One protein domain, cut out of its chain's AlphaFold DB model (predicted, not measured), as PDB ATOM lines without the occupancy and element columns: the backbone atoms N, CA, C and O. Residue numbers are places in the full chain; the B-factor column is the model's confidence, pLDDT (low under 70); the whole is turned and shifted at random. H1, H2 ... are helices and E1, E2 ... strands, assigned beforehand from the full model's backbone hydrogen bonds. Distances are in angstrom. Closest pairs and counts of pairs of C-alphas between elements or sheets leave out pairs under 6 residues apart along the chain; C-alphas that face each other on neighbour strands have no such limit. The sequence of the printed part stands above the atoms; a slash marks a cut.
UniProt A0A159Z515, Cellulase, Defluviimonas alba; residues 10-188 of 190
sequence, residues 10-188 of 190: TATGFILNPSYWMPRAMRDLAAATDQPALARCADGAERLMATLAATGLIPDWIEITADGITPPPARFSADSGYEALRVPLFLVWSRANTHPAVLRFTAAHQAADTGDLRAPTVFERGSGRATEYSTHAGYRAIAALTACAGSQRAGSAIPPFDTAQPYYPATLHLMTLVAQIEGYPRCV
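Overview. This is residues 10 to 188 of the 190 residues of the protein "Cellulase" of Defluviimonas alba (UniProt A0A159Z515). A short helix, H3, sits in the middle, with H5 and H6 side by side next to it and H4 packed steeply on H3 and H5; the helical hairpin H1 and H2 adjoins this group, H1 at H3 and H2 at H4. A small sheet, E1 E2 E3, lies at the rim on the side of H1 and H2, and the strand hairpin E4 and E5 lies by H4 and H5. The printed part has 179 residues, with six named helices and five named strands in the order E1 H1 H2 E2 E3 H3 H4 E4 E5 H5 H6; both sheets are antiparallel, and the class is mixed, helices and strands. The whole is compact, with a radius of gyration of the C-alphas of 16.1 A and spans of 46 by 39 by 30 A.

Arrangement. Begin at the sheet of E1, residues 13 to 16, E2, residues 62 to 65, and E3, residues 68 to 70, where E2 is the inner strand. Look for N 14 and O 64, 2.9 A apart, between E1 and E2, and for N 65 and O 68, 2.9 A, in the hairpin E2 and E3. H2, residues 36 to 54, is only just not on this sheet, with 4 pairs of C-alphas within 10 A. H1, residues 23 to 33, touches H2 as a helical hairpin at a shallow tilt of 9 degrees, opposite ways; the closest C-alphas, of Arg 27 and Ala 39, are 4.6 A apart. Next find the hub H3, residues 86 to 93, which touches H1, its C-alpha of Leu 91 7.1 A from that of Pro 23. H4, residues 100 to 111, touches H2 with residues 100 to 104 alone, closest at the C-alphas of Ala 53 and Ala 101, 5.1 A. H3 touches H6, residues 167 to 183, at a shallow tilt of 19 degrees, closest at the C-alphas of Trp 93 and Ala 179, 4.9 A. H5, residues 137 to 150, touches H6 at a shallow tilt of 25 degrees, the same way, with the C-alphas of Gly 138 and His 173 4.1 A apart. In the hairpin E4, residues 119 to 123, and E5, residues 130 to 134, N 121 and O 132 are 2.9 A apart; the closest C-alphas of E4 and H5, of Ala 119 and Arg 140, are 5.4 A apart. Every O i to N i+4 pair is within hydrogen-bond range in H1, H2, H3, H4 and H6, and 9 of 10 are in H5.

Along the chain. Find C-alpha 13 at (110.448, 180.290, 120.318), where E1 begins. H2 runs 27.7 A from C-alpha 36 at (119.809, 173.110, 99.335), H5 20.3 A, and H6 23.4 A to C-alpha 183 at (115.643, 149.924, 102.326).

Size, cuts and confidence. The C-alphas of Ala 11 and Ala 154, the two farthest apart, are 50.5 A from each other. The printed part has no cut; its long links are residues 71 to 85 and 151 to 166. The mean pLDDT of the printed part is 97.1, and no printed residue is under 70.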
ATOM      1  N   THR A  10     105.832 181.058 118.994       95.62
ATOM      2  CA  THR A  10     105.447 181.500 120.341       95.62
ATOM      3  C   THR A  10     106.134 182.827 120.660       95.62
ATOM      4  O   THR A  10     106.926 183.336 119.869       95.62
ATOM      5  N   ALA A  11     105.844 183.407 121.826       95.00
ATOM      6  CA  ALA A  11     106.579 184.584 122.292       95.00
ATOM      7  C   ALA A  11     108.063 184.279 122.580       95.00
ATOM      8  O   ALA A  11     108.888 185.188 122.581       95.00
ATOM      9  N   THR A  12     108.392 183.009 122.831       94.44
ATOM     10  CA  THR A  12     109.695 182.548 123.324       94.44
ATOM     11  C   THR A  12     110.464 181.689 122.322       94.44
ATOM     12  O   THR A  12     111.647 181.427 122.541       94.44
ATOM     13  N   GLY A  13     109.836 181.247 121.228       96.81
ATOM     14  CA  GLY A  13     110.448 180.290 120.318       96.81
ATOM     15  C   GLY A  13     109.511 179.687 119.272       96.81
ATOM     16  O   GLY A  13     108.625 180.348 118.723       96.81
ATOM     17  N   PHE A  14     109.748 178.409 118.969       98.12
ATOM     18  CA  PHE A  14     109.054 177.664 117.922       98.12
ATOM     19  C   PHE A  14     108.599 176.293 118.406       98.12
ATOM     20  O   PHE A  14     109.384 175.526 118.959       98.12
ATOM     21  N   ILE A  15     107.348 175.954 118.109       98.38
ATOM     22  CA  ILE A  15     106.772 174.635 118.366       98.38
ATOM     23  C   ILE A  15     107.064 173.747 117.164       98.38
ATOM     24  O   ILE A  15     106.709 174.078 116.032       98.38
ATOM     25  N   LEU A  16     107.706 172.610 117.402       98.38
ATOM     26  CA  LEU A  16     108.146 171.695 116.357       98.38
ATOM     27  C   LEU A  16     107.635 170.285 116.623       98.38
ATOM     28  O   LEU A  16     107.428 169.888 117.768       98.38
ATOM     29  N   ASN A  17     107.498 169.521 115.545       98.62
ATOM     30  CA  ASN A  17     107.132 168.116 115.587       98.62
ATOM     31  C   ASN A  17     108.216 167.294 114.881       98.62
ATOM     32  O   ASN A  17     108.350 167.399 113.655       98.62
ATOM     33  N   PRO A  18     108.999 166.483 115.615       98.56
ATOM     34  CA  PRO A  18     110.067 165.694 115.017       98.56
ATOM     35  C   PRO A  18     109.596 164.735 113.921       98.56
ATOM     36  O   PRO A  18     110.340 164.455 112.983       98.56
ATOM     37  N   SER A  19     108.350 164.268 113.993       98.44
ATOM     38  CA  SER A  19     107.795 163.322 113.025       98.44
ATOM     39  C   SER A  19     107.476 163.927 111.655       98.44
ATOM     40  O   SER A  19     107.126 163.193 110.734       98.44
ATOM     41  N   TYR A  20     107.608 165.247 111.493       98.12
ATOM     42  CA  TYR A  20     107.359 165.935 110.220       98.12
ATOM     43  C   TYR A  20     108.614 165.998 109.346       98.12
ATOM     44  O   TYR A  20     108.550 166.403 108.185       98.12
ATOM     45  N   TRP A  21     109.771 165.610 109.884       98.12
ATOM     46  CA  TRP A  21     111.018 165.573 109.136       98.12
ATOM     47  C   TRP A  21     111.265 164.153 108.634       98.12
ATOM     48  O   TRP A  21     111.531 163.243 109.416       98.12
ATOM     49  N   MET A  22     111.194 163.974 107.315       97.88
ATOM     50  CA  MET A  22     111.575 162.741 106.629       97.88
ATOM     51  C   MET A  22     112.874 162.999 105.849       97.88
ATOM     52  O   MET A  22     112.809 163.507 104.725       97.88
ATOM     53  N   PRO A  23     114.058 162.691 106.418       98.44
ATOM     54  CA  PRO A  23     115.329 163.167 105.874       98.44
ATOM     55  C   PRO A  23     115.580 162.778 104.417       98.44
ATOM     56  O   PRO A  23     116.013 163.619 103.632       98.44
ATOM     57  N   ARG A  24     115.256 161.538 104.025       97.81
ATOM     58  CA  ARG A  24     115.368 161.090 102.632       97.81
ATOM     59  C   ARG A  24     114.535 161.938 101.676       97.81
ATOM     60  O   ARG A  24     115.099 162.514 100.759       97.81
ATOM     61  N   ALA A  25     113.234 162.081 101.927       97.75
ATOM     62  CA  ALA A  25     112.354 162.858 101.052       97.75
ATOM     63  C   ALA A  25     112.802 164.325 100.941       97.75
ATOM     64  O   ALA A  25     112.768 164.914  99.864       97.75
ATOM     65  N   MET A  26     113.274 164.910 102.045       98.50
ATOM     66  CA  MET A  26     113.796 166.277 102.055       98.50
ATOM     67  C   MET A  26     115.073 166.420 101.216       98.50
ATOM     68  O   MET A  26     115.208 167.408 100.495       98.50
ATOM     69  N   ARG A  27     116.000 165.454 101.282       98.38
ATOM     70  CA  ARG A  27     117.220 165.443 100.455       98.38
ATOM     71  C   ARG A  27     116.914 165.178  98.982       98.38
ATOM     72  O   ARG A  27     117.465 165.872  98.131       98.38
ATOM     73  N   ASP A  28     116.006 164.251  98.691       98.06
ATOM     74  CA  ASP A  28     115.572 163.942  97.324       98.06
ATOM     75  C   ASP A  28     114.921 165.177  96.678       98.06
ATOM     76  O   ASP A  28     115.269 165.557  95.560       98.06
ATOM     77  N   LEU A  29     114.052 165.880  97.415       98.25
ATOM     78  CA  LEU A  29     113.444 167.124  96.947       98.25
ATOM     79  C   LEU A  29     114.479 168.245  96.783       98.25
ATOM     80  O   LEU A  29     114.416 168.982  95.800       98.25
ATOM     81  N   ALA A  30     115.448 168.361  97.698       98.38
ATOM     82  CA  ALA A  30     116.541 169.328  97.580       98.38
ATOM     83  C   ALA A  30     117.311 169.147  96.265       98.38
ATOM     84  O   ALA A  30     117.547 170.128  95.564       98.38
ATOM     85  N   ALA A  31     117.659 167.901  95.927       98.00
ATOM     86  CA  ALA A  31     118.378 167.564  94.703       98.00
ATOM     87  C   ALA A  31     117.526 167.790  93.445       98.00
ATOM     88  O   ALA A  31     118.022 168.321  92.457       98.00
ATOM     89  N   ALA A  32     116.240 167.431  93.488       98.50
ATOM     90  CA  ALA A  32     115.340 167.562  92.343       98.50
ATOM     91  C   ALA A  32     114.944 169.016  92.023       98.50
ATOM     92  O   ALA A  32     114.546 169.302  90.896       98.50
ATOM     93  N   THR A  33     115.012 169.924  93.003       98.12
ATOM     94  CA  THR A  33     114.508 171.307  92.873       98.12
ATOM     95  C   THR A  33     115.568 172.388  93.059       98.12
ATOM     96  O   THR A  33     115.226 173.568  93.054       98.12
ATOM     97  N   ASP A  34     116.835 172.002  93.235       96.75
ATOM     98  CA  ASP A  34     117.946 172.902  93.578       96.75
ATOM     99  C   ASP A  34     117.651 173.767  94.821       96.75
ATOM    100  O   ASP A  34     117.897 174.971  94.882       96.75
ATOM    101  N   GLN A  35     117.070 173.133  95.847       97.50
ATOM    102  CA  GLN A  35     116.711 173.769  97.118       97.50
ATOM    103  C   GLN A  35     117.587 173.235  98.258       97.50
ATOM    104  O   GLN A  35     117.124 172.457  99.103       97.50
ATOM    105  N   PRO A  36     118.860 173.667  98.367       97.50
ATOM    106  CA  PRO A  36     119.809 173.110  99.335       97.50
ATOM    107  C   PRO A  36     119.411 173.370 100.799       97.50
ATOM    108  O   PRO A  36     119.926 172.729 101.716       97.50
ATOM    109  N   ALA A  37     118.472 174.290 101.044       97.81
ATOM    110  CA  ALA A  37     117.893 174.516 102.364       97.81
ATOM    111  C   ALA A  37     117.162 173.279 102.917       97.81
ATOM    112  O   ALA A  37     117.210 173.047 104.125       97.81
ATOM    113  N   LEU A  38     116.535 172.463 102.059       98.00
ATOM    114  CA  LEU A  38     115.836 171.245 102.480       98.00
ATOM    115  C   LEU A  38     116.816 170.174 102.972       98.00
ATOM    116  O   LEU A  38     116.610 169.614 104.047       98.00
ATOM    117  N   ALA A  39     117.925 169.967 102.257       98.38
ATOM    118  CA  ALA A  39     118.999 169.074 102.690       98.38
ATOM    119  C   ALA A  39     119.622 169.533 104.020       98.38
ATOM    120  O   ALA A  39     119.707 168.748 104.963       98.38
ATOM    121  N   ARG A  40     119.943 170.830 104.165       98.38
ATOM    122  CA  ARG A  40     120.437 171.375 105.445       98.38
ATOM    123  C   ARG A  40     119.434 171.193 106.585       98.38
ATOM    124  O   ARG A  40     119.831 170.937 107.721       98.38
ATOM    125  N   CYS A  41     118.140 171.333 106.294       98.00
ATOM    126  CA  CYS A  41     117.093 171.104 107.280       98.00
ATOM    127  C   CYS A  41     117.007 169.626 107.683       98.00
ATOM    128  O   CYS A  41     116.794 169.358 108.862       98.00
ATOM    129  N   ALA A  42     117.202 168.686 106.753       98.50
ATOM    130  CA  ALA A  42     117.274 167.256 107.056       98.50
ATOM    131  C   ALA A  42     118.454 166.941 107.991       98.50
ATOM    132  O   ALA A  42     118.265 166.312 109.031       98.50
ATOM    133  N   ASP A  43     119.645 167.466 107.689       98.44
ATOM    134  CA  ASP A  43     120.833 167.262 108.527       98.44
ATOM    135  C   ASP A  43     120.655 167.869 109.929       98.44
ATOM    136  O   ASP A  43     121.072 167.295 110.936       98.44
ATOM    137  N   GLY A  44     120.033 169.050 110.005       98.25
ATOM    138  CA  GLY A  44     119.688 169.692 111.272       98.25
ATOM    139  C   GLY A  44     118.663 168.898 112.080       98.25
ATOM    140  O   GLY A  44     118.822 168.767 113.292       98.25
ATOM    141  N   ALA A  45     117.650 168.339 111.413       98.25
ATOM    142  CA  ALA A  45     116.625 167.514 112.040       98.25
ATOM    143  C   ALA A  45     117.217 166.233 112.641       98.25
ATOM    144  O   ALA A  45     116.928 165.926 113.791       98.25
ATOM    145  N   GLU A  46     118.094 165.532 111.918       98.69
ATOM    146  CA  GLU A  46     118.779 164.347 112.451       98.69
ATOM    147  C   GLU A  46     119.627 164.693 113.683       98.69
ATOM    148  O   GLU A  46     119.490 164.056 114.726       98.69
ATOM    149  N   ARG A  47     120.425 165.770 113.637       98.56
ATOM    150  CA  ARG A  47     121.194 166.214 114.818       98.56
ATOM    151  C   ARG A  47     120.296 166.533 116.013       98.56
ATOM    152  O   ARG A  47     120.590 166.107 117.125       98.56
ATOM    153  N   LEU A  48     119.192 167.243 115.784       98.25
ATOM    154  CA  LEU A  48     118.224 167.562 116.830       98.25
ATOM    155  C   LEU A  48     117.588 166.295 117.415       98.25
ATOM    156  O   LEU A  48     117.493 166.164 118.634       98.25
ATOM    157  N   MET A  49     117.200 165.333 116.575       98.69
ATOM    158  CA  MET A  49     116.686 164.042 117.036       98.69
ATOM    159  C   MET A  49     117.735 163.270 117.843       98.69
ATOM    160  O   MET A  49     117.374 162.617 118.816       98.69
ATOM    161  N   ALA A  50     119.023 163.340 117.491       98.62
ATOM    162  CA  ALA A  50     120.090 162.731 118.284       98.62
ATOM    163  C   ALA A  50     120.216 163.391 119.669       98.62
ATOM    164  O   ALA A  50     120.320 162.687 120.676       98.62
ATOM    165  N   THR A  51     120.130 164.725 119.741       98.06
ATOM    166  CA  THR A  51     120.099 165.472 121.010       98.06
ATOM    167  C   THR A  51     118.892 165.091 121.866       98.06
ATOM    168  O   THR A  51     119.047 164.809 123.051       98.06
ATOM    169  N   LEU A  52     117.694 165.025 121.276       98.25
ATOM    170  CA  LEU A  52     116.481 164.594 121.975       98.25
ATOM    171  C   LEU A  52     116.617 163.157 122.478       98.25
ATOM    172  O   LEU A  52     116.316 162.879 123.637       98.25
ATOM    173  N   ALA A  53     117.118 162.260 121.630       98.12
ATOM    174  CA  ALA A  53     117.333 160.874 121.995       98.12
ATOM    175  C   ALA A  53     118.280 160.759 123.196       98.12
ATOM    176  O   ALA A  53     118.066 159.903 124.038       98.12
ATOM    177  N   ALA A  54     119.281 161.628 123.366       96.31
ATOM    178  CA  ALA A  54     120.201 161.550 124.507       96.31
ATOM    179  C   ALA A  54     119.495 161.567 125.882       96.31
ATOM    180  O   ALA A  54     119.993 160.949 126.824       96.31
ATOM    181  N   THR A  55     118.323 162.200 125.986       94.44
ATOM    182  CA  THR A  55     117.590 162.385 127.248       94.44
ATOM    183  C   THR A  55     116.254 161.640 127.318       94.44
ATOM    184  O   THR A  55     115.493 161.862 128.256       94.44
ATOM    185  N   GLY A  56     115.918 160.796 126.340       97.00
ATOM    186  CA  GLY A  56     114.663 160.037 126.347       97.00
ATOM    187  C   GLY A  56     114.244 159.539 124.969       97.00
ATOM    188  O   GLY A  56     115.022 159.568 124.017       97.00
ATOM    189  N   LEU A  57     113.002 159.071 124.861       98.56
ATOM    190  CA  LEU A  57     112.380 158.812 123.562       98.56
ATOM    191  C   LEU A  57     112.113 160.128 122.813       98.56
ATOM    192  O   LEU A  57     112.152 161.218 123.392       98.56
ATOM    193  N   ILE A  58     111.877 160.043 121.504       98.69
ATOM    194  CA  ILE A  58     111.517 161.226 120.717       98.69
ATOM    195  C   ILE A  58     110.070 161.600 121.047       98.69
ATOM    196  O   ILE A  58     109.207 160.743 120.902       98.69
ATOM    197  N   PRO A  59     109.791 162.832 121.498       98.62
ATOM    198  CA  PRO A  59     108.426 163.251 121.781       98.62
ATOM    199  C   PRO A  59     107.662 163.585 120.496       98.62
ATOM    200  O   PRO A  59     108.270 163.889 119.465       98.62
ATOM    201  N   ASP A  60     106.334 163.597 120.586       98.69
ATOM    202  CA  ASP A  60     105.453 164.077 119.520       98.69
ATOM    203  C   ASP A  60     105.733 165.555 119.212       98.69
ATOM    204  O   ASP A  60     105.886 165.939 118.052       98.69
ATOM    205  N   TRP A  61     105.866 166.376 120.259       98.69
ATOM    206  CA  TRP A  61     106.077 167.814 120.140       98.69
ATOM    207  C   TRP A  61     107.165 168.324 121.081       98.69
ATOM    208  O   TRP A  61     107.379 167.805 122.177       98.69
ATOM    209  N   ILE A  62     107.838 169.388 120.652       98.19
ATOM    210  CA  ILE A  62     108.808 170.152 121.443       98.19
ATOM    211  C   ILE A  62     108.588 171.644 121.231       98.19
ATOM    212  O   ILE A  62     108.021 172.057 120.217       98.19
ATOM    213  N   GLU A  63     109.124 172.453 122.135       98.31
ATOM    214  CA  GLU A  63     109.390 173.861 121.867       98.31
ATOM    215  C   GLU A  63     110.904 174.106 121.872       98.31
ATOM    216  O   GLU A  63     111.638 173.537 122.680       98.31
ATOM    217  N   ILE A  64     111.387 174.911 120.926       97.44
ATOM    218  CA  ILE A  64     112.766 175.406 120.910       97.44
ATOM    219  C   ILE A  64     112.728 176.904 121.164       97.44
ATOM    220  O   ILE A  64     112.170 177.646 120.354       97.44
ATOM    221  N   THR A  65     113.353 177.330 122.255       97.31
ATOM    222  CA  THR A  65     113.518 178.728 122.659       97.31
ATOM    223  C   THR A  65     114.984 179.153 122.537       97.31
ATOM    224  O   THR A  65     115.852 178.355 122.170       97.31
ATOM    225  N   ALA A  66     115.282 180.415 122.854       95.38
ATOM    226  CA  ALA A  66     116.662 180.895 122.947       95.38
ATOM    227  C   ALA A  66     117.485 180.165 124.031       95.38
ATOM    228  O   ALA A  66     118.700 180.043 123.888       95.38
ATOM    229  N   ASP A  67     116.823 179.643 125.070       94.75
ATOM    230  CA  ASP A  67     117.457 178.946 126.198       94.75
ATOM    231  C   ASP A  67     117.620 177.435 125.957       94.75
ATOM    232  O   ASP A  67     118.269 176.740 126.740       94.75
ATOM    233  N   GLY A  68     117.052 176.910 124.865       95.75
ATOM    234  CA  GLY A  68     117.204 175.519 124.448       95.75
ATOM    235  C   GLY A  68     115.885 174.813 124.146       95.75
ATOM    236  O   GLY A  68     114.894 175.422 123.752       95.75
ATOM    237  N   ILE A  69     115.898 173.486 124.279       96.69
ATOM    238  CA  ILE A  69     114.730 172.634 124.033       96.69
ATOM    239  C   ILE A  69     113.931 172.511 125.329       96.69
ATOM    240  O   ILE A  69     114.459 172.047 126.341       96.69
ATOM    241  N   THR A  70     112.649 172.851 125.277       95.75
ATOM    242  CA  THR A  70     111.714 172.747 126.397       95.75
ATOM    243  C   THR A  70     110.531 171.844 126.037       95.75
ATOM    244  O   THR A  70     110.281 171.576 124.853       95.75
ATOM    245  N   PRO A  71     109.771 171.353 127.035       95.62
ATOM    246  CA  PRO A  71     108.462 170.766 126.776       95.62
ATOM    247  C   PRO A  71     107.577 171.735 125.973       95.62
ATOM    248  O   PRO A  71     107.697 172.951 126.152       95.62
ATOM    249  N   PRO A  72     106.705 171.223 125.090       96.81
ATOM    250  CA  PRO A  72     105.799 172.061 124.321       96.81
ATOM    251  C   PRO A  72     104.684 172.644 125.217       96.81
ATOM    252  O   PRO A  72     104.453 172.155 126.327       96.81
ATOM    253  N   PRO A  73     103.928 173.653 124.744       96.12
ATOM    254  CA  PRO A  73     102.749 174.144 125.457       96.12
ATOM    255  C   PRO A  73     101.725 173.032 125.714       96.12
ATOM    256  O   PRO A  73     101.541 172.166 124.867       96.12
ATOM    257  N   ALA A  74     100.966 173.127 126.812       94.81
ATOM    258  CA  ALA A  74     100.089 172.064 127.334       94.81
ATOM    259  C   ALA A  74      99.066 171.452 126.350       94.81
ATOM    260  O   ALA A  74      98.563 170.360 126.586       94.81
ATOM    261  N   ARG A  75      98.741 172.139 125.248       94.62
ATOM    262  CA  ARG A  75      97.861 171.614 124.187       94.62
ATOM    263  C   ARG A  75      98.536 170.583 123.270       94.62
ATOM    264  O   ARG A  75      97.867 170.021 122.411       94.62
ATOM    265  N   PHE A  76      99.843 170.392 123.407       96.69
ATOM    266  CA  PHE A  76     100.646 169.449 122.640       96.69
ATOM    267  C   PHE A  76     101.245 168.398 123.570       96.69
ATOM    268  O   PHE A  76     101.671 168.707 124.682       96.69
ATOM    269  N   SER A  77     101.306 167.157 123.095       97.06
ATOM    270  CA  SER A  77     101.874 166.049 123.859       97.06
ATOM    271  C   SER A  77     103.398 166.158 123.962       97.06
ATOM    272  O   SER A  77     104.085 166.312 122.951       97.06
ATOM    273  N   ALA A  78     103.922 166.035 125.183       97.56
ATOM    274  CA  ALA A  78     105.353 165.880 125.452       97.56
ATOM    275  C   ALA A  78     105.796 164.401 125.483       97.56
ATOM    276  O   ALA A  78     106.987 164.116 125.649       97.56
ATOM    277  N   ASP A  79     104.849 163.467 125.352       98.19
ATOM    278  CA  ASP A  79     105.108 162.030 125.322       98.19
ATOM    279  C   ASP A  79     105.648 161.585 123.962       98.19
ATOM    280  O   ASP A  79     105.535 162.285 122.956       98.19
ATOM    281  N   SER A  80     106.239 160.392 123.929       98.62
ATOM    282  CA  SER A  80     106.550 159.692 122.682       98.62
ATOM    283  C   SER A  80     105.317 158.894 122.270       98.62
ATOM    284  O   SER A  80     105.178 157.734 122.664       98.62
ATOM    285  N   GLY A  81     104.413 159.525 121.526       98.06
ATOM    286  CA  GLY A  81     103.108 158.981 121.175       98.06
ATOM    287  C   GLY A  81     102.961 158.634 119.700       98.06
ATOM    288  O   GLY A  81     103.923 158.305 118.997       98.06
ATOM    289  N   TYR A  82     101.712 158.701 119.232       98.38
ATOM    290  CA  TYR A  82     101.325 158.301 117.883       98.38
ATOM    291  C   TYR A  82     102.105 159.042 116.802       98.38
ATOM    292  O   TYR A  82     102.396 158.448 115.764       98.38
ATOM    293  N   GLU A  83     102.458 160.309 117.013       98.56
ATOM    294  CA  GLU A  83     103.174 161.087 116.008       98.56
ATOM    295  C   GLU A  83     104.627 160.626 115.895       98.56
ATOM    296  O   GLU A  83     105.102 160.340 114.787       98.56
ATOM    297  N   ALA A  84     105.294 160.477 117.039       98.69
ATOM    298  CA  ALA A  84     106.683 160.063 117.165       98.69
ATOM    299  C   ALA A  84     106.962 158.659 116.604       98.69
ATOM    300  O   ALA A  84     108.095 158.400 116.196       98.69
ATOM    301  N   LEU A  85     105.954 157.784 116.475       98.50
ATOM    302  CA  LEU A  85     106.085 156.470 115.818       98.50
ATOM    303  C   LEU A  85     106.667 156.556 114.395       98.50
ATOM    304  O   LEU A  85     107.349 155.634 113.945       98.50
ATOM    305  N   ARG A  86     106.435 157.667 113.681       98.81
ATOM    306  CA  ARG A  86     106.971 157.876 112.325       98.81
ATOM    307  C   ARG A  86     108.464 158.195 112.315       98.81
ATOM    308  O   ARG A  86     109.121 157.937 111.315       98.81
ATOM    309  N   VAL A  87     109.020 158.719 113.408       98.81
ATOM    310  CA  VAL A  87     110.434 159.120 113.483       98.81
ATOM    311  C   VAL A  87     111.392 157.949 113.236       98.81
ATOM    312  O   VAL A  87     112.206 158.047 112.315       98.81
ATOM    313  N   PRO A  88     111.332 156.826 113.981       98.62
ATOM    314  CA  PRO A  88     112.222 155.699 113.724       98.62
ATOM    315  C   PRO A  88     111.969 155.072 112.347       98.62
ATOM    316  O   PRO A  88     112.929 154.687 111.684       98.62
ATOM    317  N   LEU A  89     110.715 155.038 111.879       98.62
ATOM    318  CA  LEU A  89     110.373 154.578 110.532       98.62
ATOM    319  C   LEU A  89     111.064 155.431 109.457       98.62
ATOM    320  O   LEU A  89     111.733 154.889 108.581       98.62
ATOM    321  N   PHE A  90     110.958 156.758 109.535       98.75
ATOM    322  CA  PHE A  90     111.568 157.674 108.570       98.75
ATOM    323  C   PHE A  90     113.092 157.667 108.633       98.75
ATOM    324  O   PHE A  90     113.733 157.752 107.586       98.75
ATOM    325  N   LEU A  91     113.688 157.520 109.817       98.75
ATOM    326  CA  LEU A  91     115.136 157.373 109.959       98.75
ATOM    327  C   LEU A  91     115.631 156.065 109.337       98.75
ATOM    328  O   LEU A  91     116.573 156.092 108.547       98.75
ATOM    329  N   VAL A  92     114.969 154.938 109.614       98.38
ATOM    330  CA  VAL A  92     115.294 153.654 108.974       98.38
ATOM    331  C   VAL A  92     115.133 153.764 107.460       98.38
ATOM    332  O   VAL A  92     116.073 153.472 106.727       98.38
ATOM    333  N   TRP A  93     114.007 154.284 106.968       98.06
ATOM    334  CA  TRP A  93     113.787 154.487 105.531       98.06
ATOM    335  C   TRP A  93     114.840 155.417 104.896       98.06
ATOM    336  O   TRP A  93     115.209 155.253 103.734       98.06
ATOM    337  N   SER A  94     115.404 156.336 105.682       97.94
ATOM    338  CA  SER A  94     116.503 157.225 105.282       97.94
ATOM    339  C   SER A  94     117.902 156.626 105.467       97.94
ATOM    340  O   SER A  94     118.882 157.358 105.398       97.94
ATOM    341  N   ARG A  95     118.021 155.308 105.681       96.56
ATOM    342  CA  ARG A  95     119.292 154.588 105.902       96.56
ATOM    343  C   ARG A  95     120.038 154.979 107.182       96.56
ATOM    344  O   ARG A  95     121.217 154.675 107.324       96.56
ATOM    345  N   ALA A  96     119.344 155.585 108.140       97.75
ATOM    346  CA  ALA A  96     119.880 156.005 109.430       97.75
ATOM    347  C   ALA A  96     119.488 155.025 110.556       97.75
ATOM    348  O   ALA A  96     119.111 155.431 111.652       97.75
ATOM    349  N   ASN A  97     119.561 153.711 110.315       97.31
ATOM    350  CA  ASN A  97     119.155 152.694 111.303       97.31
ATOM    351  C   ASN A  97     120.029 152.653 112.568       97.31
ATOM    352  O   ASN A  97     119.597 152.119 113.584       97.31
ATOM    353  N   THR A  98     121.239 153.213 112.530       97.88
ATOM    354  CA  THR A  98     122.116 153.356 113.705       97.88
ATOM    355  C   THR A  98     121.864 154.649 114.485       97.88
ATOM    356  O   THR A  98     122.519 154.893 115.498       97.88
ATOM    357  N   HIS A  99     120.922 155.487 114.041       98.69
ATOM    358  CA  HIS A  99     120.614 156.750 114.697       98.69
ATOM    359  C   HIS A  99     120.107 156.517 116.138       98.69
ATOM    360  O   HIS A  99     119.246 155.654 116.341       98.69
ATOM    361  N   PRO A 100     120.548 157.305 117.145       98.62
ATOM    362  CA  PRO A 100     120.182 157.092 118.551       98.62
ATOM    363  C   PRO A 100     118.674 156.995 118.818       98.62
ATOM    364  O   PRO A 100     118.242 156.216 119.664       98.62
ATOM    365  N   ALA A 101     117.864 157.748 118.069       98.62
ATOM    366  CA  ALA A 101     116.405 157.678 118.150       98.62
ATOM    367  C   ALA A 101     115.844 156.290 117.778       98.62
ATOM    368  O   ALA A 101     114.956 155.790 118.465       98.62
ATOM    369  N   VAL A 102     116.384 155.646 116.735       98.75
ATOM    370  CA  VAL A 102     115.978 154.295 116.297       98.75
ATOM    371  C   VAL A 102     116.380 153.258 117.341       98.75
ATOM    372  O   VAL A 102     115.581 152.387 117.693       98.75
ATOM    373  N   LEU A 103     117.600 153.374 117.872       98.44
ATOM    374  CA  LEU A 103     118.115 152.462 118.894       98.44
ATOM    375  C   LEU A 103     117.269 152.522 120.172       98.44
ATOM    376  O   LEU A 103     116.866 151.483 120.691       98.44
ATOM    377  N   ARG A 104     116.938 153.729 120.648       98.00
ATOM    378  CA  ARG A 104     116.108 153.909 121.850       98.00
ATOM    379  C   ARG A 104     114.681 153.441 121.659       98.00
ATOM    380  O   ARG A 104     114.154 152.768 122.537       98.00
ATOM    381  N   PHE A 105     114.084 153.755 120.513       98.50
ATOM    382  CA  PHE A 105     112.764 153.249 120.163       98.50
ATOM    383  C   PHE A 105     112.728 151.718 120.188       98.50
ATOM    384  O   PHE A 105     111.841 151.131 120.803       98.50
ATOM    385  N   THR A 106     113.726 151.079 119.570       98.12
ATOM    386  CA  THR A 106     113.830 149.616 119.504       98.12
ATOM    387  C   THR A 106     114.004 149.009 120.895       98.12
ATOM    388  O   THR A 106     113.284 148.076 121.239       98.12
ATOM    389  N   ALA A 107     114.891 149.569 121.724       97.62
ATOM    390  CA  ALA A 107     115.096 149.108 123.096       97.62
ATOM    391  C   ALA A 107     113.833 149.263 123.963       97.62
ATOM    392  O   ALA A 107     113.491 148.351 124.708       97.62
ATOM    393  N   ALA A 108     113.113 150.383 123.842       98.12
ATOM    394  CA  ALA A 108     111.871 150.606 124.582       98.12
ATOM    395  C   ALA A 108     110.763 149.626 124.166       98.12
ATOM    396  O   ALA A 108     110.067 149.098 125.027       98.12
ATOM    397  N   HIS A 109     110.635 149.324 122.869       97.56
ATOM    398  CA  HIS A 109     109.672 148.324 122.391       97.56
ATOM    399  C   HIS A 109     110.024 146.911 122.852       97.56
ATOM    400  O   HIS A 109     109.127 146.172 123.236       97.56
ATOM    401  N   GLN A 110     111.308 146.546 122.862       96.00
ATOM    402  CA  GLN A 110     111.758 145.254 123.387       96.00
ATOM    403  C   GLN A 110     111.516 145.130 124.896       96.00
ATOM    404  O   GLN A 110     111.094 144.080 125.365       96.00
ATOM    405  N   ALA A 111     111.763 146.197 125.660       96.81
ATOM    406  CA  ALA A 111     111.540 146.206 127.104       96.81
ATOM    407  C   ALA A 111     110.050 146.170 127.485       96.81
ATOM    408  O   ALA A 111     109.706 145.682 128.558       96.81
ATOM    409  N   ALA A 112     109.179 146.694 126.619       96.31
ATOM    410  CA  ALA A 112     107.733 146.722 126.811       96.31
ATOM    411  C   ALA A 112     106.996 145.567 126.104       96.31
ATOM    412  O   ALA A 112     105.767 145.571 126.067       96.31
ATOM    413  N   ASP A 113     107.721 144.600 125.533       92.75
ATOM    414  CA  ASP A 113     107.121 143.439 124.879       92.75
ATOM    415  C   ASP A 113     106.406 142.553 125.910       92.75
ATOM    416  O   ASP A 113     107.005 142.041 126.858       92.75
ATOM    417  N   THR A 114     105.097 142.388 125.728       87.56
ATOM    418  CA  THR A 114     104.231 141.579 126.590       87.56
ATOM    419  C   THR A 114     104.132 140.121 126.142       87.56
ATOM    420  O   THR A 114     103.465 139.332 126.813       87.56
ATOM    421  N   GLY A 115     104.759 139.740 125.022       86.88
ATOM    422  CA  GLY A 115     104.680 138.392 124.448       86.88
ATOM    423  C   GLY A 115     103.316 138.042 123.842       86.88
ATOM    424  O   GLY A 115     103.105 136.917 123.391       86.88
ATOM    425  N   ASP A 116     102.384 138.995 123.823       90.62
ATOM    426  CA  ASP A 116     101.111 138.902 123.116       90.62
ATOM    427  C   ASP A 116     101.143 139.749 121.831       90.62
ATOM    428  O   ASP A 116     102.175 140.276 121.422       90.62
ATOM    429  N   LEU A 117     100.008 139.872 121.139       90.12
ATOM    430  CA  LEU A 117      99.937 140.624 119.882       90.12
ATOM    431  C   LEU A 117      99.824 142.148 120.079       90.12
ATOM    432  O   LEU A 117      99.472 142.851 119.127       90.12
ATOM    433  N   ARG A 118     100.092 142.697 121.268       94.62
ATOM    434  CA  ARG A 118     100.039 144.147 121.497       94.62
ATOM    435  C   ARG A 118     101.389 144.807 121.227       94.62
ATOM    436  O   ARG A 118     102.433 144.296 121.599       94.62
ATOM    437  N   ALA A 119     101.355 145.979 120.604       96.44
ATOM    438  CA  ALA A 119     102.483 146.897 120.528       96.44
ATOM    439  C   ALA A 119     102.201 148.126 121.400       96.44
ATOM    440  O   ALA A 119     101.075 148.638 121.362       96.44
ATOM    441  N   PRO A 120     103.199 148.638 122.134       97.62
ATOM    442  CA  PRO A 120     103.139 149.976 122.700       97.62
ATOM    443  C   PRO A 120     102.858 151.031 121.622       97.62
ATOM    444  O   PRO A 120     103.361 150.944 120.503       97.62
ATOM    445  N   THR A 121     102.064 152.041 121.961       98.06
ATOM    446  CA  THR A 121     101.712 153.156 121.056       98.06
ATOM    447  C   THR A 121     102.042 154.519 121.647       98.06
ATOM    448  O   THR A 121     102.349 155.446 120.899       98.06
ATOM    449  N   VAL A 122     102.048 154.622 122.979       98.62
ATOM    450  CA  VAL A 122     102.459 155.818 123.714       98.62
ATOM    451  C   VAL A 122     103.408 155.419 124.836       98.62
ATOM    452  O   VAL A 122     103.178 154.433 125.543       98.62
ATOM    453  N   PHE A 123     104.475 156.196 124.987       98.69
ATOM    454  CA  PHE A 123     105.453 156.072 126.056       98.69
ATOM    455  C   PHE A 123     105.647 157.406 126.762       98.69
ATOM    456  O   PHE A 123     105.813 158.445 126.117       98.69
ATOM    457  N   GLU A 124     105.778 157.347 128.083       98.00
ATOM    458  CA  GLU A 124     106.345 158.450 128.846       98.00
ATOM    459  C   GLU A 124     107.800 158.662 128.405       98.00
ATOM    460  O   GLU A 124     108.659 157.784 128.543       98.00
ATOM    461  N   ARG A 125     108.085 159.850 127.866       94.94
ATOM    462  CA  ARG A 125     109.344 160.157 127.172       94.94
ATOM    463  C   ARG A 125     110.595 159.867 128.010       94.94
ATOM    464  O   ARG A 125     111.580 159.344 127.485       94.94
ATOM    465  N   GLY A 126     110.576 160.287 129.276       92.56
ATOM    466  CA  GLY A 126     111.742 160.256 130.163       92.56
ATOM    467  C   GLY A 126     112.040 158.867 130.718       92.56
ATOM    468  O   GLY A 126     113.186 158.429 130.683       92.56
ATOM    469  N   SER A 127     111.011 158.168 131.201       94.62
ATOM    470  CA  SER A 127     111.158 156.835 131.797       94.62
ATOM    471  C   SER A 127     111.216 155.716 130.753       94.62
ATOM    472  O   SER A 127     111.729 154.638 131.043       94.62
ATOM    473  N   GLY A 128     110.682 155.947 129.547       95.94
ATOM    474  CA  GLY A 128     110.495 154.906 128.537       95.94
ATOM    475  C   GLY A 128     109.379 153.917 128.886       95.94
ATOM    476  O   GLY A 128     109.279 152.865 128.260       95.94
ATOM    477  N   ARG A 129     108.537 154.227 129.880       97.38
ATOM    478  CA  ARG A 129     107.410 153.386 130.282       97.38
ATOM    479  C   ARG A 129     106.267 153.524 129.279       97.38
ATOM    480  O   ARG A 129     105.741 154.618 129.085       97.38
ATOM    481  N   ALA A 130     105.842 152.406 128.699       98.06
ATOM    482  CA  ALA A 130     104.650 152.358 127.860       98.06
ATOM    483  C   ALA A 130     103.384 152.647 128.690       98.06
ATOM    484  O   ALA A 130     103.169 152.056 129.754       98.06
ATOM    485  N   THR A 131     102.559 153.573 128.210       98.12
ATOM    486  CA  THR A 131     101.284 153.989 128.818       98.12
ATOM    487  C   THR A 131     100.081 153.467 128.043       98.12
ATOM    488  O   THR A 131      99.047 153.205 128.650       98.12
ATOM    489  N   GLU A 132     100.225 153.263 126.732       98.19
ATOM    490  CA  GLU A 132      99.166 152.757 125.856       98.19
ATOM    491  C   GLU A 132      99.666 151.640 124.944       98.19
ATOM    492  O   GLU A 132     100.816 151.637 124.498       98.19
ATOM    493  N   TYR A 133      98.759 150.725 124.606       98.12
ATOM    494  CA  TYR A 133      99.019 149.559 123.768       98.12
ATOM    495  C   TYR A 133      97.898 149.365 122.745       98.12
ATOM    496  O   TYR A 133      96.736 149.659 123.019       98.12
ATOM    497  N   SER A 134      98.229 148.784 121.593       97.50
ATOM    498  CA  SER A 134      97.267 148.432 120.548       97.50
ATOM    499  C   SER A 134      97.575 147.068 119.933       97.50
ATOM    500  O   SER A 134      98.731 146.676 119.809       97.50
ATOM    501  N   THR A 135      96.537 146.346 119.513       96.94
ATOM    502  CA  THR A 135      96.644 145.042 118.836       96.94
ATOM    503  C   THR A 135      96.806 145.153 117.315       96.94
ATOM    504  O   THR A 135      97.022 144.139 116.643       96.94
ATOM    505  N   HIS A 136      96.714 146.357 116.742       97.75
ATOM    506  CA  HIS A 136      96.781 146.537 115.292       97.75
ATOM    507  C   HIS A 136      98.184 146.263 114.736       97.75
ATOM    508  O   HIS A 136      99.195 146.732 115.262       97.75
ATOM    509  N   ALA A 137      98.232 145.513 113.632       97.50
ATOM    510  CA  ALA A 137      99.464 144.992 113.047       97.50
ATOM    511  C   ALA A 137     100.467 146.084 112.639       97.50
ATOM    512  O   ALA A 137     101.672 145.878 112.770       97.50
ATOM    513  N   GLY A 138      99.996 147.251 112.195       98.00
ATOM    514  CA  GLY A 138     100.865 148.343 111.756       98.00
ATOM    515  C   GLY A 138     101.814 148.883 112.819       98.00
ATOM    516  O   GLY A 138     102.940 149.245 112.488       98.00
ATOM    517  N   TYR A 139     101.424 148.873 114.095       98.12
ATOM    518  CA  TYR A 139     102.320 149.298 115.174       98.12
ATOM    519  C   TYR A 139     103.432 148.270 115.423       98.12
ATOM    520  O   TYR A 139     104.600 148.640 115.541       98.12
ATOM    521  N   ARG A 140     103.100 146.969 115.392       97.56
ATOM    522  CA  ARG A 140     104.103 145.889 115.455       97.56
ATOM    523  C   ARG A 140     105.043 145.907 114.247       97.56
ATOM    524  O   ARG A 140     106.227 145.627 114.404       97.56
ATOM    525  N   ALA A 141     104.540 146.265 113.064       98.38
ATOM    526  CA  ALA A 141     105.341 146.332 111.844       98.38
ATOM    527  C   ALA A 141     106.530 147.299 111.987       98.38
ATOM    528  O   ALA A 141     107.654 146.932 111.643       98.38
ATOM    529  N   ILE A 142     106.316 148.489 112.561       98.31
ATOM    530  CA  ILE A 142     107.387 149.478 112.772       98.31
ATOM    531  C   ILE A 142     108.470 148.908 113.695       98.31
ATOM    532  O   ILE A 142     109.648 148.935 113.343       98.31
ATOM    533  N   ALA A 143     108.073 148.352 114.844       97.38
ATOM    534  CA  ALA A 143     108.998 147.765 115.813       97.38
ATOM    535  C   ALA A 143     109.803 146.597 115.215       97.38
ATOM    536  O   ALA A 143     111.012 146.486 115.431       97.38
ATOM    537  N   ALA A 144     109.156 145.751 114.410       97.62
ATOM    538  CA  ALA A 144     109.818 144.646 113.731       97.62
ATOM    539  C   ALA A 144     110.823 145.122 112.668       97.62
ATOM    540  O   ALA A 144     111.927 144.573 112.576       97.62
ATOM    541  N   LEU A 145     110.480 146.157 111.894       98.44
ATOM    542  CA  LEU A 145     111.395 146.738 110.913       98.44
ATOM    543  C   LEU A 145     112.614 147.367 111.595       98.44
ATOM    544  O   LEU A 145     113.737 147.103 111.168       98.44
ATOM    545  N   THR A 146     112.427 148.164 112.652       98.06
ATOM    546  CA  THR A 146     113.549 148.825 113.343       98.06
ATOM    547  C   THR A 146     114.477 147.803 114.000       98.06
ATOM    548  O   THR A 146     115.698 147.916 113.873       98.06
ATOM    549  N   ALA A 147     113.917 146.752 114.610       97.31
ATOM    550  CA  ALA A 147     114.690 145.647 115.171       97.31
ATOM    551  C   ALA A 147     115.492 144.897 114.093       97.31
ATOM    552  O   ALA A 147     116.685 144.638 114.270       97.31
ATOM    553  N   CYS A 148     114.876 144.582 112.949       98.00
ATOM    554  CA  CYS A 148     115.579 143.903 111.863       98.00
ATOM    555  C   CYS A 148     116.661 144.783 111.216       98.00
ATOM    556  O   CYS A 148     117.778 144.315 110.973       98.00
ATOM    557  N   ALA A 149     116.375 146.068 110.995       97.19
ATOM    558  CA  ALA A 149     117.320 147.017 110.415       97.19
ATOM    559  C   ALA A 149     118.603 147.159 111.258       97.19
ATOM    560  O   ALA A 149     119.677 147.377 110.695       97.19
ATOM    561  N   GLY A 150     118.514 146.993 112.583       94.19
ATOM    562  CA  GLY A 150     119.664 146.943 113.497       94.19
ATOM    563  C   GLY A 150     120.342 145.568 113.629       94.19
ATOM    564  O   GLY A 150     121.474 145.486 114.095       94.19
ATOM    565  N   SER A 151     119.680 144.488 113.211       92.56
ATOM    566  CA  SER A 151     120.205 143.114 113.244       92.56
ATOM    567  C   SER A 151     121.071 142.809 112.015       92.56
ATOM    568  O   SER A 151     121.060 143.577 111.064       92.56
ATOM    569  N   GLN A 152     121.785 141.679 111.986       88.69
ATOM    570  CA  GLN A 152     122.403 141.098 110.772       88.69
ATOM    571  C   GLN A 152     121.646 139.859 110.257       88.69
ATOM    572  O   GLN A 152     122.025 139.264 109.252       88.69
ATOM    573  N   ARG A 153     120.573 139.449 110.944       89.31
ATOM    574  CA  ARG A 153     119.767 138.284 110.562       89.31
ATOM    575  C   ARG A 153     118.903 138.598 109.339       89.31
ATOM    576  O   ARG A 153     118.454 139.734 109.170       89.31
ATOM    577  N   ALA A 154     118.701 137.585 108.502       91.75
ATOM    578  CA  ALA A 154     117.700 137.612 107.446       91.75
ATOM    579  C   ALA A 154     116.327 137.266 108.033       91.75
ATOM    580  O   ALA A 154     116.235 136.442 108.944       91.75
ATOM    581  N   GLY A 155     115.286 137.888 107.492       93.88
ATOM    582  CA  GLY A 155     113.933 137.772 108.005       93.88
ATOM    583  C   GLY A 155     113.599 138.826 109.059       93.88
ATOM    584  O   GLY A 155     114.460 139.281 109.817       93.88
ATOM    585  N   SER A 156     112.333 139.214 109.117       96.25
ATOM    586  CA  SER A 156     111.788 140.100 110.139       96.25
ATOM    587  C   SER A 156     110.488 139.544 110.713       96.25
ATOM    588  O   SER A 156     109.808 138.736 110.092       96.25
ATOM    589  N   ALA A 157     110.126 140.025 111.900       95.94
ATOM    590  CA  ALA A 157     108.832 139.752 112.520       95.94
ATOM    591  C   ALA A 157     107.740 140.736 112.050       95.94
ATOM    592  O   ALA A 157     106.783 140.991 112.784       95.94
ATOM    593  N   ILE A 158     107.908 141.365 110.875       97.75
ATOM    594  CA  ILE A 158     106.878 142.244 110.314       97.75
ATOM    595  C   ILE A 158     105.647 141.363 110.059       97.75
ATOM    596  O   ILE A 158     105.759 140.388 109.318       97.75
ATOM    597  N   PRO A 159     104.491 141.644 110.687       96.94
ATOM    598  CA  PRO A 159     103.318 140.799 110.530       96.94
ATOM    599  C   PRO A 159     102.759 140.900 109.102       96.94
ATOM    600  O   PRO A 159     102.968 141.915 108.438       96.94
ATOM    601  N   PRO A 160     101.975 139.909 108.639       96.38
ATOM    602  CA  PRO A 160     101.187 140.059 107.422       96.38
ATOM    603  C   PRO A 160     100.300 141.308 107.483       96.38
ATOM    604  O   PRO A 160      99.788 141.672 108.549       96.38
ATOM    605  N   PHE A 161     100.103 141.960 106.337       96.94
ATOM    606  CA  PHE A 161      99.204 143.106 106.258       96.94
ATOM    607  C   PHE A 161      97.766 142.689 106.578       96.94
ATOM    608  O   PHE A 161      97.240 141.744 105.996       96.94
ATOM    609  N   ASP A 162      97.132 143.422 107.489       94.69
ATOM    610  CA  ASP A 162      95.747 143.213 107.900       94.69
ATOM    611  C   ASP A 162      94.878 144.359 107.369       94.69
ATOM    612  O   ASP A 162      95.086 145.522 107.717       94.69
ATOM    613  N   THR A 163      93.900 144.047 106.522       95.12
ATOM    614  CA  THR A 163      92.973 145.037 105.954       95.12
ATOM    615  C   THR A 163      91.906 145.503 106.946       95.12
ATOM    616  O   THR A 163      91.232 146.492 106.674       95.12
ATOM    617  N   ALA A 164      91.727 144.811 108.076       96.81
ATOM    618  CA  ALA A 164      90.743 145.157 109.101       96.81
ATOM    619  C   ALA A 164      91.251 146.210 110.106       96.81
ATOM    620  O   ALA A 164      90.484 146.685 110.945       96.81
ATOM    621  N   GLN A 165      92.531 146.593 110.044       97.31
ATOM    622  CA  GLN A 165      93.076 147.632 110.916       97.31
ATOM    623  C   GLN A 165      92.623 149.046 110.469       97.31
ATOM    624  O   GLN A 165      92.483 149.298 109.271       97.31
ATOM    625  N   PRO A 166      92.428 150.002 111.399       98.25
ATOM    626  CA  PRO A 166      92.062 151.378 111.065       98.25
ATOM    627  C   PRO A 166      93.100 152.094 110.192       98.25
ATOM    628  O   PRO A 166      94.265 151.700 110.119       98.25
ATOM    629  N   TYR A 167      92.686 153.217 109.600       98.38
ATOM    630  CA  TYR A 167      93.492 154.015 108.667       98.38
ATOM    631  C   TYR A 167      94.936 154.272 109.131       98.38
ATOM    632  O   TYR A 167      95.874 154.066 108.360       98.38
ATOM    633  N   TYR A 168      95.133 154.715 110.377       98.38
ATOM    634  CA  TYR A 168      96.456 155.123 110.851       98.38
ATOM    635  C   TYR A 168      97.462 153.958 110.929       98.38
ATOM    636  O   TYR A 168      98.474 154.017 110.224       98.38
ATOM    637  N   PRO A 169      97.206 152.863 111.677       98.44
ATOM    638  CA  PRO A 169      98.101 151.708 111.663       98.44
ATOM    639  C   PRO A 169      98.200 151.060 110.275       98.44
ATOM    640  O   PRO A 169      99.294 150.648 109.902       98.44
ATOM    641  N   ALA A 170      97.132 151.042 109.462       98.62
ATOM    642  CA  ALA A 170      97.213 150.554 108.078       98.62
ATOM    643  C   ALA A 170      98.243 151.339 107.255       98.62
ATOM    644  O   ALA A 170      99.090 150.750 106.584       98.62
ATOM    645  N   THR A 171      98.214 152.668 107.355       98.56
ATOM    646  CA  THR A 171      99.149 153.557 106.655       98.56
ATOM    647  C   THR A 171     100.585 153.324 107.112       98.56
ATOM    648  O   THR A 171     101.476 153.163 106.279       98.56
ATOM    649  N   LEU A 172     100.816 153.243 108.427       98.62
ATOM    650  CA  LEU A 172     102.144 152.958 108.975       98.62
ATOM    651  C   LEU A 172     102.663 151.586 108.535       98.62
ATOM    652  O   LEU A 172     103.847 151.448 108.224       98.62
ATOM    653  N   HIS A 173     101.784 150.584 108.458       98.69
ATOM    654  CA  HIS A 173     102.136 149.255 107.975       98.69
ATOM    655  C   HIS A 173     102.595 149.316 106.512       98.69
ATOM    656  O   HIS A 173     103.688 148.854 106.191       98.69
ATOM    657  N   LEU A 174     101.817 149.948 105.628       98.56
ATOM    658  CA  LEU A 174     102.185 150.083 104.215       98.56
ATOM    659  C   LEU A 174     103.505 150.845 104.042       98.56
ATOM    660  O   LEU A 174     104.377 150.391 103.309       98.56
ATOM    661  N   MET A 175     103.700 151.952 104.767       98.50
ATOM    662  CA  MET A 175     104.972 152.686 104.750       98.50
ATOM    663  C   MET A 175     106.143 151.829 105.248       98.50
ATOM    664  O   MET A 175     107.225 151.883 104.672       98.50
ATOM    665  N   THR A 176     105.929 151.006 106.277       98.62
ATOM    666  CA  THR A 176     106.930 150.049 106.773       98.62
ATOM    667  C   THR A 176     107.317 149.041 105.690       98.62
ATOM    668  O   THR A 176     108.504 148.792 105.494       98.62
ATOM    669  N   LEU A 177     106.346 148.498 104.948       98.19
ATOM    670  CA  LEU A 177     106.615 147.560 103.852       98.19
ATOM    671  C   LEU A 177     107.393 148.229 102.712       98.19
ATOM    672  O   LEU A 177     108.364 147.658 102.224       98.19
ATOM    673  N   VAL A 178     107.043 149.460 102.328       97.94
ATOM    674  CA  VAL A 178     107.805 150.210 101.311       97.94
ATOM    675  C   VAL A 178     109.233 150.486 101.793       97.94
ATOM    676  O   VAL A 178     110.193 150.206 101.073       97.94
ATOM    677  N   ALA A 179     109.399 150.953 103.033       97.88
ATOM    678  CA  ALA A 179     110.713 151.174 103.634       97.88
ATOM    679  C   ALA A 179     111.546 149.884 103.702       97.88
ATOM    680  O   ALA A 179     112.763 149.919 103.508       97.88
ATOM    681  N   GLN A 180     110.912 148.736 103.947       97.56
ATOM    682  CA  GLN A 180     111.558 147.429 103.917       97.56
ATOM    683  C   GLN A 180     112.010 147.059 102.500       97.56
ATOM    684  O   GLN A 180     113.169 146.696 102.326       97.56
ATOM    685  N   ILE A 181     111.145 147.183 101.494       96.31
ATOM    686  CA  ILE A 181     111.453 146.804 100.106       96.31
ATOM    687  C   ILE A 181     112.583 147.669  99.531       96.31
ATOM    688  O   ILE A 181     113.546 147.148  98.973       96.31
ATOM    689  N   GLU A 182     112.498 148.988  99.700       95.31
ATOM    690  CA  GLU A 182     113.488 149.930  99.162       95.31
ATOM    691  C   GLU A 182     114.769 149.984 100.000       95.31
ATOM    692  O   GLU A 182     115.857 150.282  99.499       95.31
ATOM    693  N   GLY A 183     114.622 149.757 101.306       93.38
ATOM    694  CA  GLY A 183     115.643 149.924 102.326       93.38
ATOM    695  C   GLY A 183     116.344 148.617 102.681       93.38
ATOM    696  O   GLY A 183     117.545 148.424 102.516       93.38
ATOM    697  N   TYR A 184     115.584 147.670 103.197       95.62
ATOM    698  CA  TYR A 184     116.113 146.503 103.884       95.62
ATOM    699  C   TYR A 184     115.547 145.214 103.276       95.62
ATOM    700  O   TYR A 184     114.783 144.522 103.950       95.62
ATOM    701  N   PRO A 185     115.946 144.819 102.046       93.19
ATOM    702  CA  PRO A 185     115.478 143.576 101.419       93.19
ATOM    703  C   PRO A 185     115.695 142.329 102.290       93.19
ATOM    704  O   PRO A 185     114.887 141.408 102.285       93.19
ATOM    705  N   ARG A 186     116.755 142.330 103.110       94.50
ATOM    706  CA  ARG A 186     117.046 141.270 104.089       94.50
ATOM    707  C   ARG A 186     115.994 141.132 105.194       94.50
ATOM    708  O   ARG A 186     115.898 140.072 105.795       94.50
ATOM    709  N   CYS A 187     115.226 142.184 105.461       96.62
ATOM    710  CA  CYS A 187     114.160 142.227 106.458       96.62
ATOM    711  C   CYS A 187     112.809 141.783 105.893       96.62
ATOM    712  O   CYS A 187     111.772 142.274 106.336       96.62
ATOM    713  N   VAL A 188     112.814 140.869 104.924       93.69
ATOM    714  CA  VAL A 188     111.598 140.242 104.400       93.69
ATOM    715  C   VAL A 188     110.772 139.637 105.550       93.69
ATOM    716  O   VAL A 188     111.368 139.037 106.448       93.69
TER     717      VAL A 188